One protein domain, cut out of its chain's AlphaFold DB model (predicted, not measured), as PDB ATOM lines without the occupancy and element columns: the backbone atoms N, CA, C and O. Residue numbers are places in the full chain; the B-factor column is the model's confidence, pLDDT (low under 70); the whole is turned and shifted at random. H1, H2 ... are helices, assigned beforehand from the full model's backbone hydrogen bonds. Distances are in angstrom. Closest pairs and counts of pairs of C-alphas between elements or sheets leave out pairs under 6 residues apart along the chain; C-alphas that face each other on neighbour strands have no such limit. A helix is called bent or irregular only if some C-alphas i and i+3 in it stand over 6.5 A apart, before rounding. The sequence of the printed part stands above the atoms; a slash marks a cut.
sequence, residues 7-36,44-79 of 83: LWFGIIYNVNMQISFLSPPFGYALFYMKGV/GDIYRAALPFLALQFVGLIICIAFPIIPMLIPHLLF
ATOM      1  N   LEU A   7     112.755  86.774 101.912       88.56
ATOM      2  CA  LEU A   7     113.350  85.756 101.050       88.56
ATOM      3  C   LEU A   7     114.766  86.162 100.650       88.56
ATOM      4  O   LEU A   7     115.701  85.374 100.794       88.56
ATOM      5  N   TRP A   8     114.943  87.409 100.215       89.50
ATOM      6  CA  TRP A   8     116.268  87.951  99.921       89.50
ATOM      7  C   TRP A   8     117.181  87.893 101.141       89.50
ATOM      8  O   TRP A   8     118.303  87.399 101.042       89.50
ATOM      9  N   PHE A   9     116.682  88.313 102.305       90.50
ATOM     10  CA  PHE A   9     117.451  88.238 103.543       90.50
ATOM     11  C   PHE A   9     117.850  86.795 103.880       90.50
ATOM     12  O   PHE A   9     119.006  86.541 104.214       90.50
ATOM     13  N   GLY A  10     116.931  85.836 103.733       91.69
ATOM     14  CA  GLY A  10     117.207  84.415 103.942       91.69
ATOM     15  C   GLY A  10     118.286  83.867 103.001       91.69
ATOM     16  O   GLY A  10     119.152  83.105 103.432       91.69
ATOM     17  N   ILE A  11     118.294  84.291 101.734       91.62
ATOM     18  CA  ILE A  11     119.329  83.897 100.767       91.62
ATOM     19  C   ILE A  11     120.690  84.468 101.170       91.62
ATOM     20  O   ILE A  11     121.668  83.725 101.240       91.62
ATOM     21  N   ILE A  12     120.755  85.764 101.488       93.50
ATOM     22  CA  ILE A  12     121.988  86.420 101.947       93.50
ATOM     23  C   ILE A  12     122.520  85.759 103.225       93.50
ATOM     24  O   ILE A  12     123.717  85.484 103.323       93.50
ATOM     25  N   TYR A  13     121.636  85.441 104.172       93.44
ATOM     26  CA  TYR A  13     121.981  84.728 105.396       93.44
ATOM     27  C   TYR A  13     122.582  83.348 105.106       93.44
ATOM     28  O   TYR A  13     123.645  83.021 105.629       93.44
ATOM     29  N   ASN A  14     121.963  82.557 104.224       93.00
ATOM     30  CA  ASN A  14     122.475  81.237 103.850       93.00
ATOM     31  C   ASN A  14     123.856  81.308 103.181       93.00
ATOM     32  O   ASN A  14     124.738  80.511 103.506       93.00
ATOM     33  N   VAL A  15     124.072  82.281 102.288       92.62
ATOM     34  CA  VAL A  15     125.384  82.509 101.658       92.62
ATOM     35  C   VAL A  15     126.427  82.887 102.713       92.62
ATOM     36  O   VAL A  15     127.521  82.326 102.738       92.62
ATOM     37  N   ASN A  16     126.089  83.787 103.638       92.94
ATOM     38  CA  ASN A  16     126.987  84.170 104.726       92.94
ATOM     39  C   ASN A  16     127.299  83.001 105.682       92.94
ATOM     40  O   ASN A  16     128.436  82.843 106.139       92.94
ATOM     41  N   MET A  17     126.316  82.136 105.937       92.19
ATOM     42  CA  MET A  17     126.504  80.931 106.737       92.19
ATOM     43  C   MET A  17     127.505  79.981 106.067       92.19
ATOM     44  O   MET A  17     128.418  79.498 106.733       92.19
ATOM     45  N   GLN A  18     127.410  79.768 104.750       90.81
ATOM     46  CA  GLN A  18     128.375  78.953 103.999       90.81
ATOM     47  C   GLN A  18     129.810  79.499 104.104       90.81
ATOM     48  O   GLN A  18     130.743  78.734 104.351       90.81
ATOM     49  N   ILE A  19     129.983  80.818 103.983       91.94
ATOM     50  CA  ILE A  19     131.279  81.494 104.158       91.94
ATOM     51  C   ILE A  19     131.849  81.211 105.556       91.94
ATOM     52  O   ILE A  19     133.041  80.927 105.703       91.94
ATOM     53  N   SER A  20     130.999  81.216 106.586       88.81
ATOM     54  CA  SER A  20     131.402  80.918 107.967       88.81
ATOM     55  C   SER A  20     131.917  79.481 108.130       88.81
ATOM     56  O   SER A  20     132.901  79.263 108.833       88.81
ATOM     57  N   PHE A  21     131.347  78.508 107.405       86.94
ATOM     58  CA  PHE A  21     131.836  77.118 107.386       86.94
ATOM     59  C   PHE A  21     133.233  76.949 106.763       86.94
ATOM     60  O   PHE A  21     133.877  75.915 106.970       86.94
ATOM     61  N   LEU A  22     133.709  77.946 106.011       86.06
ATOM     62  CA  LEU A  22     135.018  77.965 105.353       86.06
ATOM     63  C   LEU A  22     135.990  78.980 105.969       86.06
ATOM     64  O   LEU A  22     137.152  79.017 105.576       86.06
ATOM     65  N   SER A  23     135.554  79.801 106.925       84.94
ATOM     66  CA  SER A  23     136.385  80.859 107.505       84.94
ATOM     67  C   SER A  23     137.275  80.315 108.633       84.94
ATOM     68  O   SER A  23     136.764  79.727 109.592       84.94
ATOM     69  N   PRO A  24     138.607  80.498 108.586       80.31
ATOM     70  CA  PRO A  24     139.474  80.192 109.725       80.31
ATOM     71  C   PRO A  24     139.107  81.052 110.956       80.31
ATOM     72  O   PRO A  24     138.685  82.193 110.772       80.31
ATOM     73  N   PRO A  25     139.280  80.572 112.208       71.69
ATOM     74  CA  PRO A  25     139.814  79.279 112.641       71.69
ATOM     75  C   PRO A  25     138.739  78.194 112.837       71.69
ATOM     76  O   PRO A  25     139.077  77.115 113.301       71.69
ATOM     77  N   PHE A  26     137.469  78.458 112.508       67.75
ATOM     78  CA  PHE A  26     136.321  77.572 112.779       67.75
ATOM     79  C   PHE A  26     135.762  76.868 111.530       67.75
ATOM     80  O   PHE A  26     134.690  76.269 111.578       67.75
ATOM     81  N   GLY A  27     136.484  76.909 110.406       78.81
ATOM     82  CA  GLY A  27     136.041  76.312 109.151       78.81
ATOM     83  C   GLY A  27     135.979  74.783 109.219       78.81
ATOM     84  O   GLY A  27     136.970  74.116 108.918       78.81
ATOM     85  N   TYR A  28     134.825  74.222 109.593       84.81
ATOM     86  CA  TYR A  28     134.601  72.773 109.701       84.81
ATOM     87  C   TYR A  28     135.038  72.018 108.443       84.81
ATOM     88  O   TYR A  28     135.678  70.971 108.539       84.81
ATOM     89  N   ALA A  29     134.760  72.579 107.263       87.50
ATOM     90  CA  ALA A  29     135.175  71.991 105.994       87.50
ATOM     91  C   ALA A  29     136.709  71.938 105.850       87.50
ATOM     92  O   ALA A  29     137.251  70.958 105.340       87.50
ATOM     93  N   LEU A  30     137.432  72.945 106.353       89.69
ATOM     94  CA  LEU A  30     138.897  72.978 106.317       89.69
ATOM     95  C   LEU A  30     139.506  71.936 107.264       89.69
ATOM     96  O   LEU A  30     140.499  71.297 106.916       89.69
ATOM     97  N   PHE A  31     138.901  71.714 108.436       88.81
ATOM     98  CA  PHE A  31     139.331  70.652 109.358       88.81
ATOM     99  C   PHE A  31     139.051  69.260 108.809       88.81
ATOM    100  O   PHE A  31     139.887  68.369 108.954       88.81
ATOM    101  N   TYR A  32     137.925  69.086 108.119       89.69
ATOM    102  CA  TYR A  32     137.648  67.850 107.401       89.69
ATOM    103  C   TYR A  32     138.720  67.574 106.334       89.69
ATOM    104  O   TYR A  32     139.279  66.478 106.294       89.69
ATOM    105  N   MET A  33     139.102  68.590 105.547       89.69
ATOM    106  CA  MET A  33     140.189  68.454 104.568       89.69
ATOM    107  C   MET A  33     141.525  68.085 105.220       89.69
ATOM    108  O   MET A  33     142.265  67.269 104.678       89.69
ATOM    109  N   LYS A  34     141.826  68.613 106.414       89.19
ATOM    110  CA  LYS A  34     143.041  68.239 107.150       89.19
ATOM    111  C   LYS A  34     143.074  66.759 107.542       89.19
ATOM    112  O   LYS A  34     144.173  66.200 107.598       89.19
ATOM    113  N   GLY A  35     141.913  66.152 107.800       89.06
ATOM    114  CA  GLY A  35     141.776  64.738 108.157       89.06
ATOM    115  C   GLY A  35     142.081  63.772 107.010       89.06
ATOM    116  O   GLY A  35     142.558  62.671 107.261       89.06
ATOM    117  N   VAL A  36     141.863  64.196 105.761       92.25
ATOM    118  CA  VAL A  36     142.158  63.398 104.553       92.25
ATOM    119  C   VAL A  36     143.453  63.822 103.846       92.25
ATOM    120  O   VAL A  36     143.889  63.160 102.906       92.25
ATOM    121  N   GLY A  44     147.945  75.595 107.991       90.88
ATOM    122  CA  GLY A  44     148.292  76.857 107.337       90.88
ATOM    123  C   GLY A  44     148.260  76.767 105.811       90.88
ATOM    124  O   GLY A  44     147.804  77.708 105.163       90.88
ATOM    125  N   ASP A  45     148.666  75.629 105.238       92.00
ATOM    126  CA  ASP A  45     148.610  75.395 103.787       92.00
ATOM    127  C   ASP A  45     147.161  75.337 103.295       92.00
ATOM    128  O   ASP A  45     146.801  75.979 102.307       92.00
ATOM    129  N   ILE A  46     146.302  74.640 104.044       91.75
ATOM    130  CA  ILE A  46     144.866  74.542 103.757       91.75
ATOM    131  C   ILE A  46     144.202  75.920 103.867       91.75
ATOM    132  O   ILE A  46     143.418  76.300 102.998       91.75
ATOM    133  N   TYR A  47     144.538  76.702 104.895       91.25
ATOM    134  CA  TYR A  47     144.013  78.059 105.070       91.25
ATOM    135  C   TYR A  47     144.434  78.989 103.934       91.25
ATOM    136  O   TYR A  47     143.596  79.711 103.396       91.25
ATOM    137  N   ARG A  48     145.705  78.944 103.522       90.88
ATOM    138  CA  ARG A  48     146.204  79.729 102.385       90.88
ATOM    139  C   ARG A  48     145.520  79.355 101.074       90.88
ATOM    140  O   ARG A  48     145.213  80.250 100.297       90.88
ATOM    141  N   ALA A  49     145.250  78.070 100.851       90.81
ATOM    142  CA  ALA A  49     144.524  77.603  99.673       90.81
ATOM    143  C   ALA A  49     143.040  78.014  99.690       90.81
ATOM    144  O   ALA A  49     142.472  78.323  98.644       90.81
ATOM    145  N   ALA A  50     142.412  78.057 100.869       90.88
ATOM    146  CA  ALA A  50     141.010  78.442 101.022       90.88
ATOM    147  C   ALA A  50     140.778  79.960 100.955       90.88
ATOM    148  O   ALA A  50     139.724  80.400 100.501       90.88
ATOM    149  N   LEU A  51     141.755  80.771 101.372       90.94
ATOM    150  CA  LEU A  51     141.650  82.230 101.417       90.94
ATOM    151  C   LEU A  51     141.226  82.894 100.087       90.94
ATOM    152  O   LEU A  51     140.316  83.724 100.133       90.94
ATOM    153  N   PRO A  52     141.794  82.559  98.906       92.81
ATOM    154  CA  PRO A  52     141.340  83.149  97.643       92.81
ATOM    155  C   PRO A  52     139.888  82.784  97.316       92.81
ATOM    156  O   PRO A  52     139.134  83.621  96.820       92.81
ATOM    157  N   PHE A  53     139.464  81.560  97.639       92.00
ATOM    158  CA  PHE A  53     138.079  81.137  97.449       92.00
ATOM    159  C   PHE A  53     137.128  81.859  98.410       92.00
ATOM    160  O   PHE A  53     136.030  82.255  98.024       92.00
ATOM    161  N   LEU A  54     137.560  82.083  99.652       92.50
ATOM    162  CA  LEU A  54     136.804  82.845 100.637       92.50
ATOM    163  C   LEU A  54     136.628  84.305 100.195       92.50
ATOM    164  O   LEU A  54     135.523  84.839 100.258       92.50
ATOM    165  N   ALA A  55     137.690  84.928  99.678       93.62
ATOM    166  CA  ALA A  55     137.631  86.279  99.126       93.62
ATOM    167  C   ALA A  55     136.623  86.376  97.968       93.62
ATOM    168  O   ALA A  55     135.821  87.307  97.929       93.62
ATOM    169  N   LEU A  56     136.601  85.384  97.070       94.94
ATOM    170  CA  LEU A  56     135.630  85.334  95.977       94.94
ATOM    171  C   LEU A  56     134.185  85.221  96.487       94.94
ATOM    172  O   LEU A  56     133.301  85.900  95.967       94.94
ATOM    173  N   GLN A  57     133.939  84.417  97.524       93.44
ATOM    174  CA  GLN A  57     132.610  84.323  98.132       93.44
ATOM    175  C   GLN A  57     132.174  85.641  98.778       93.44
ATOM    176  O   GLN A  57     131.018  86.030  98.632       93.44
ATOM    177  N   PHE A  58     133.083  86.360  99.444       94.44
ATOM    178  CA  PHE A  58     132.787  87.690  99.982       94.44
ATOM    179  C   PHE A  58     132.448  88.695  98.880       94.44
ATOM    180  O   PHE A  58     131.493  89.456  99.024       94.44
ATOM    181  N   VAL A  59     133.175  88.675  97.759       95.81
ATOM    182  CA  VAL A  59     132.841  89.500  96.588       95.81
ATOM    183  C   VAL A  59     131.451  89.143  96.058       95.81
ATOM    184  O   VAL A  59     130.635  90.035  95.837       95.81
ATOM    185  N   GLY A  60     131.140  87.851  95.928       93.81
ATOM    186  CA  GLY A  60     129.813  87.381  95.530       93.81
ATOM    187  C   GLY A  60     128.706  87.840  96.486       93.81
ATOM    188  O   GLY A  60     127.674  88.330  96.039       93.81
ATOM    189  N   LEU A  61     128.941  87.764  97.799       94.19
ATOM    190  CA  LEU A  61     128.019  88.255  98.824       94.19
ATOM    191  C   LEU A  61     127.753  89.758  98.667       94.19
ATOM    192  O   LEU A  61     126.597  90.173  98.669       94.19
ATOM    193  N   ILE A  62     128.802  90.567  98.484       95.19
ATOM    194  CA  ILE A  62     128.674  92.017  98.267       95.19
ATOM    195  C   ILE A  62     127.853  92.301  97.004       95.19
ATOM    196  O   ILE A  62     126.971  93.158  97.029       95.19
ATOM    197  N   ILE A  63     128.089  91.557  95.922       94.19
ATOM    198  CA  ILE A  63     127.324  91.679  94.675       94.19
ATOM    199  C   ILE A  63     125.843  91.341  94.906       94.19
ATOM    200  O   ILE A  63     124.982  92.102  94.478       94.19
ATOM    201  N   CYS A  64     125.528  90.257  95.618       91.69
ATOM    202  CA  CYS A  64     124.144  89.878  95.930       91.69
ATOM    203  C   CYS A  64     123.428  90.895  96.832       91.69
ATOM    204  O   CYS A  64     122.209  91.054  96.736       91.69
ATOM    205  N   ILE A  65     124.176  91.582  97.702       91.19
ATOM    206  CA  ILE A  65     123.644  92.661  98.538       91.19
ATOM    207  C   ILE A  65     123.390  93.922  97.699       91.19
ATOM    208  O   ILE A  65     122.330  94.531  97.824       91.19
ATOM    209  N   ALA A  66     124.334  94.300  96.833       92.38
ATOM    210  CA  ALA A  66     124.222  95.481  95.976       92.38
ATOM    211  C   ALA A  66     123.162  95.320  94.871       92.38
ATOM    212  O   ALA A  66     122.500  96.287  94.500       92.38
ATOM    213  N   PHE A  67     122.982  94.098  94.364       92.56
ATOM    214  CA  PHE A  67     122.070  93.765  93.272       92.56
ATOM    215  C   PHE A  67     121.103  92.645  93.697       92.56
ATOM    216  O   PHE A  67     121.306  91.482  93.335       92.56
ATOM    217  N   PRO A  68     120.011  92.969  94.421       86.69
ATOM    218  CA  PRO A  68     119.071  91.980  94.962       86.69
ATOM    219  C   PRO A  68     118.363  91.146  93.885       86.69
ATOM    220  O   PRO A  68     117.899  90.043  94.162       86.69
ATOM    221  N   ILE A  69     118.339  91.623  92.638       87.19
ATOM    222  CA  ILE A  69     117.782  90.887  91.500       87.19
ATOM    223  C   ILE A  69     118.524  89.571  91.217       87.19
ATOM    224  O   ILE A  69     117.912  88.614  90.750       87.19
ATOM    225  N   ILE A  70     119.822  89.494  91.530       89.19
ATOM    226  CA  ILE A  70     120.656  88.314  91.266       89.19
ATOM    227  C   ILE A  70     120.214  87.117  92.123       89.19
ATOM    228  O   ILE A  70     119.841  86.094  91.545       89.19
ATOM    229  N   PRO A  71     120.197  87.202  93.471       87.38
ATOM    230  CA  PRO A  71     119.736  86.091  94.301       87.38
ATOM    231  C   PRO A  71     118.248  85.772  94.095       87.38
ATOM    232  O   PRO A  71     117.847  84.626  94.267       87.38
ATOM    233  N   MET A  72     117.432  86.754  93.697       87.44
ATOM    234  CA  MET A  72     115.993  86.567  93.480       87.44
ATOM    235  C   MET A  72     115.628  85.945  92.125       87.44
ATOM    236  O   MET A  72     114.499  85.473  91.978       87.44
ATOM    237  N   LEU A  73     116.545  85.914  91.151       88.62
ATOM    238  CA  LEU A  73     116.264  85.438  89.792       88.62
ATOM    239  C   LEU A  73     115.789  83.978  89.769       88.62
ATOM    240  O   LEU A  73     114.785  83.657  89.136       88.62
ATOM    241  N   ILE A  74     116.504  83.099  90.476       85.19
ATOM    242  CA  ILE A  74     116.189  81.665  90.530       85.19
ATOM    243  C   ILE A  74     114.862  81.409  91.267       85.19
ATOM    244  O   ILE A  74     114.018  80.710  90.703       85.19
ATOM    245  N   PRO A  75     114.615  81.977  92.469       85.94
ATOM    246  CA  PRO A  75     113.311  81.881  93.116       85.94
ATOM    247  C   PRO A  75     112.153  82.358  92.238       85.94
ATOM    248  O   PRO A  75     111.152  81.660  92.156       85.94
ATOM    249  N   HIS A  76     112.296  83.479  91.524       85.38
ATOM    250  CA  HIS A  76     111.243  83.968  90.628       85.38
ATOM    251  C   HIS A  76     110.981  83.025  89.450       85.38
ATOM    252  O   HIS A  76     109.835  82.880  89.024       85.38
ATOM    253  N   LEU A  77     112.030  82.386  88.920       86.00
ATOM    254  CA  LEU A  77     111.913  81.463  87.795       86.00
ATOM    255  C   LEU A  77     111.290  80.117  88.198       86.00
ATOM    256  O   LEU A  77     110.493  79.568  87.445       86.00
ATOM    257  N   LEU A  78     111.659  79.579  89.365       86.94
ATOM    258  CA  LEU A  78     111.217  78.256  89.824       86.94
ATOM    259  C   LEU A  78     109.948  78.302  90.685       86.94
ATOM    260  O   LEU A  78     109.140  77.376  90.642       86.94
ATOM    261  N   PHE A  79     109.761  79.372  91.457       85.81
ATOM    262  CA  PHE A  79     108.684  79.525  92.435       85.81
ATOM    263  C   PHE A  79     107.964  80.874  92.260       85.81
ATOM    264  O   PHE A  79     108.027  81.733  93.139       85.81
TER     265      PHE A  79
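This is residues 7 to 36 and 44 to 79 of the 83 residues of the protein "DctM domain-containing protein" of marine sediment metagenome (UniProt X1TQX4). Look for two long helices, H1 and H3, side by side and running opposite ways, with the shorter H2 reaching on beyond the last residues of H1 and the short H4 turned across H1 near its first residues. The printed part has 66 residues with four named helices, H1, H2, H3, H4 along the chain, and no named strand; the class is all helix. It is loose, with a radius of gyration of the C-alphas of 14.1 A, and spans 40 by 20 by 16 A.

Start at H1, residues 7 to 22, the hub. At Phe 21 and Tyr 28, their closest C-alphas at 5.6 A, it touches H2, residues 28 to 36, only at the corner; the tilt of 35.4 degrees is only just steep. H3, residues 44 to 66, touches H1 at a shallow tilt of 11 degrees, opposite ways; the C-alphas of Ile 19 and Leu 54 come closest, 6.7 A. H3 touches H2 with residues 46 to 50 alone, closest at C-alphas 30 and 46, 6.7 A. H4, residues 69 to 78, touches H1 residues 8 to 12 alone, closest at C-alphas 8 and 72, 6.6 A; at 71 degrees they are only just about perpendicular. H2 and H4 are apart. Every O i to N i+4 pair is within hydrogen-bond range in H1 and H2, against 17 of 19 in H3 and 4 of 6 in H4.

Find C-alpha 7 at (113.350, 85.756, 101.050); H1 runs 23.4 A from there. H2 measures 13.1 A. H3 measures 32.5 A, with a kink of 33 degrees near residue 51. H4 runs 14.3 A to C-alpha 78 at (111.217, 78.256, 89.824). H3 and H4 are only just irregular: C-alphas 49 and 52 are 6.7 A apart, C-alphas 71 and 74 6.8 A.

The two farthest C-alphas, of Gly 44 and Phe 79, are 42.4 A apart. Residues 37 to 43 are not printed, and C-alphas 36 and 44 stand 15.1 A apart across the cut. The links H1 to H2 and H3 to H4 are tight. Residue 26 alone is under pLDDT 70.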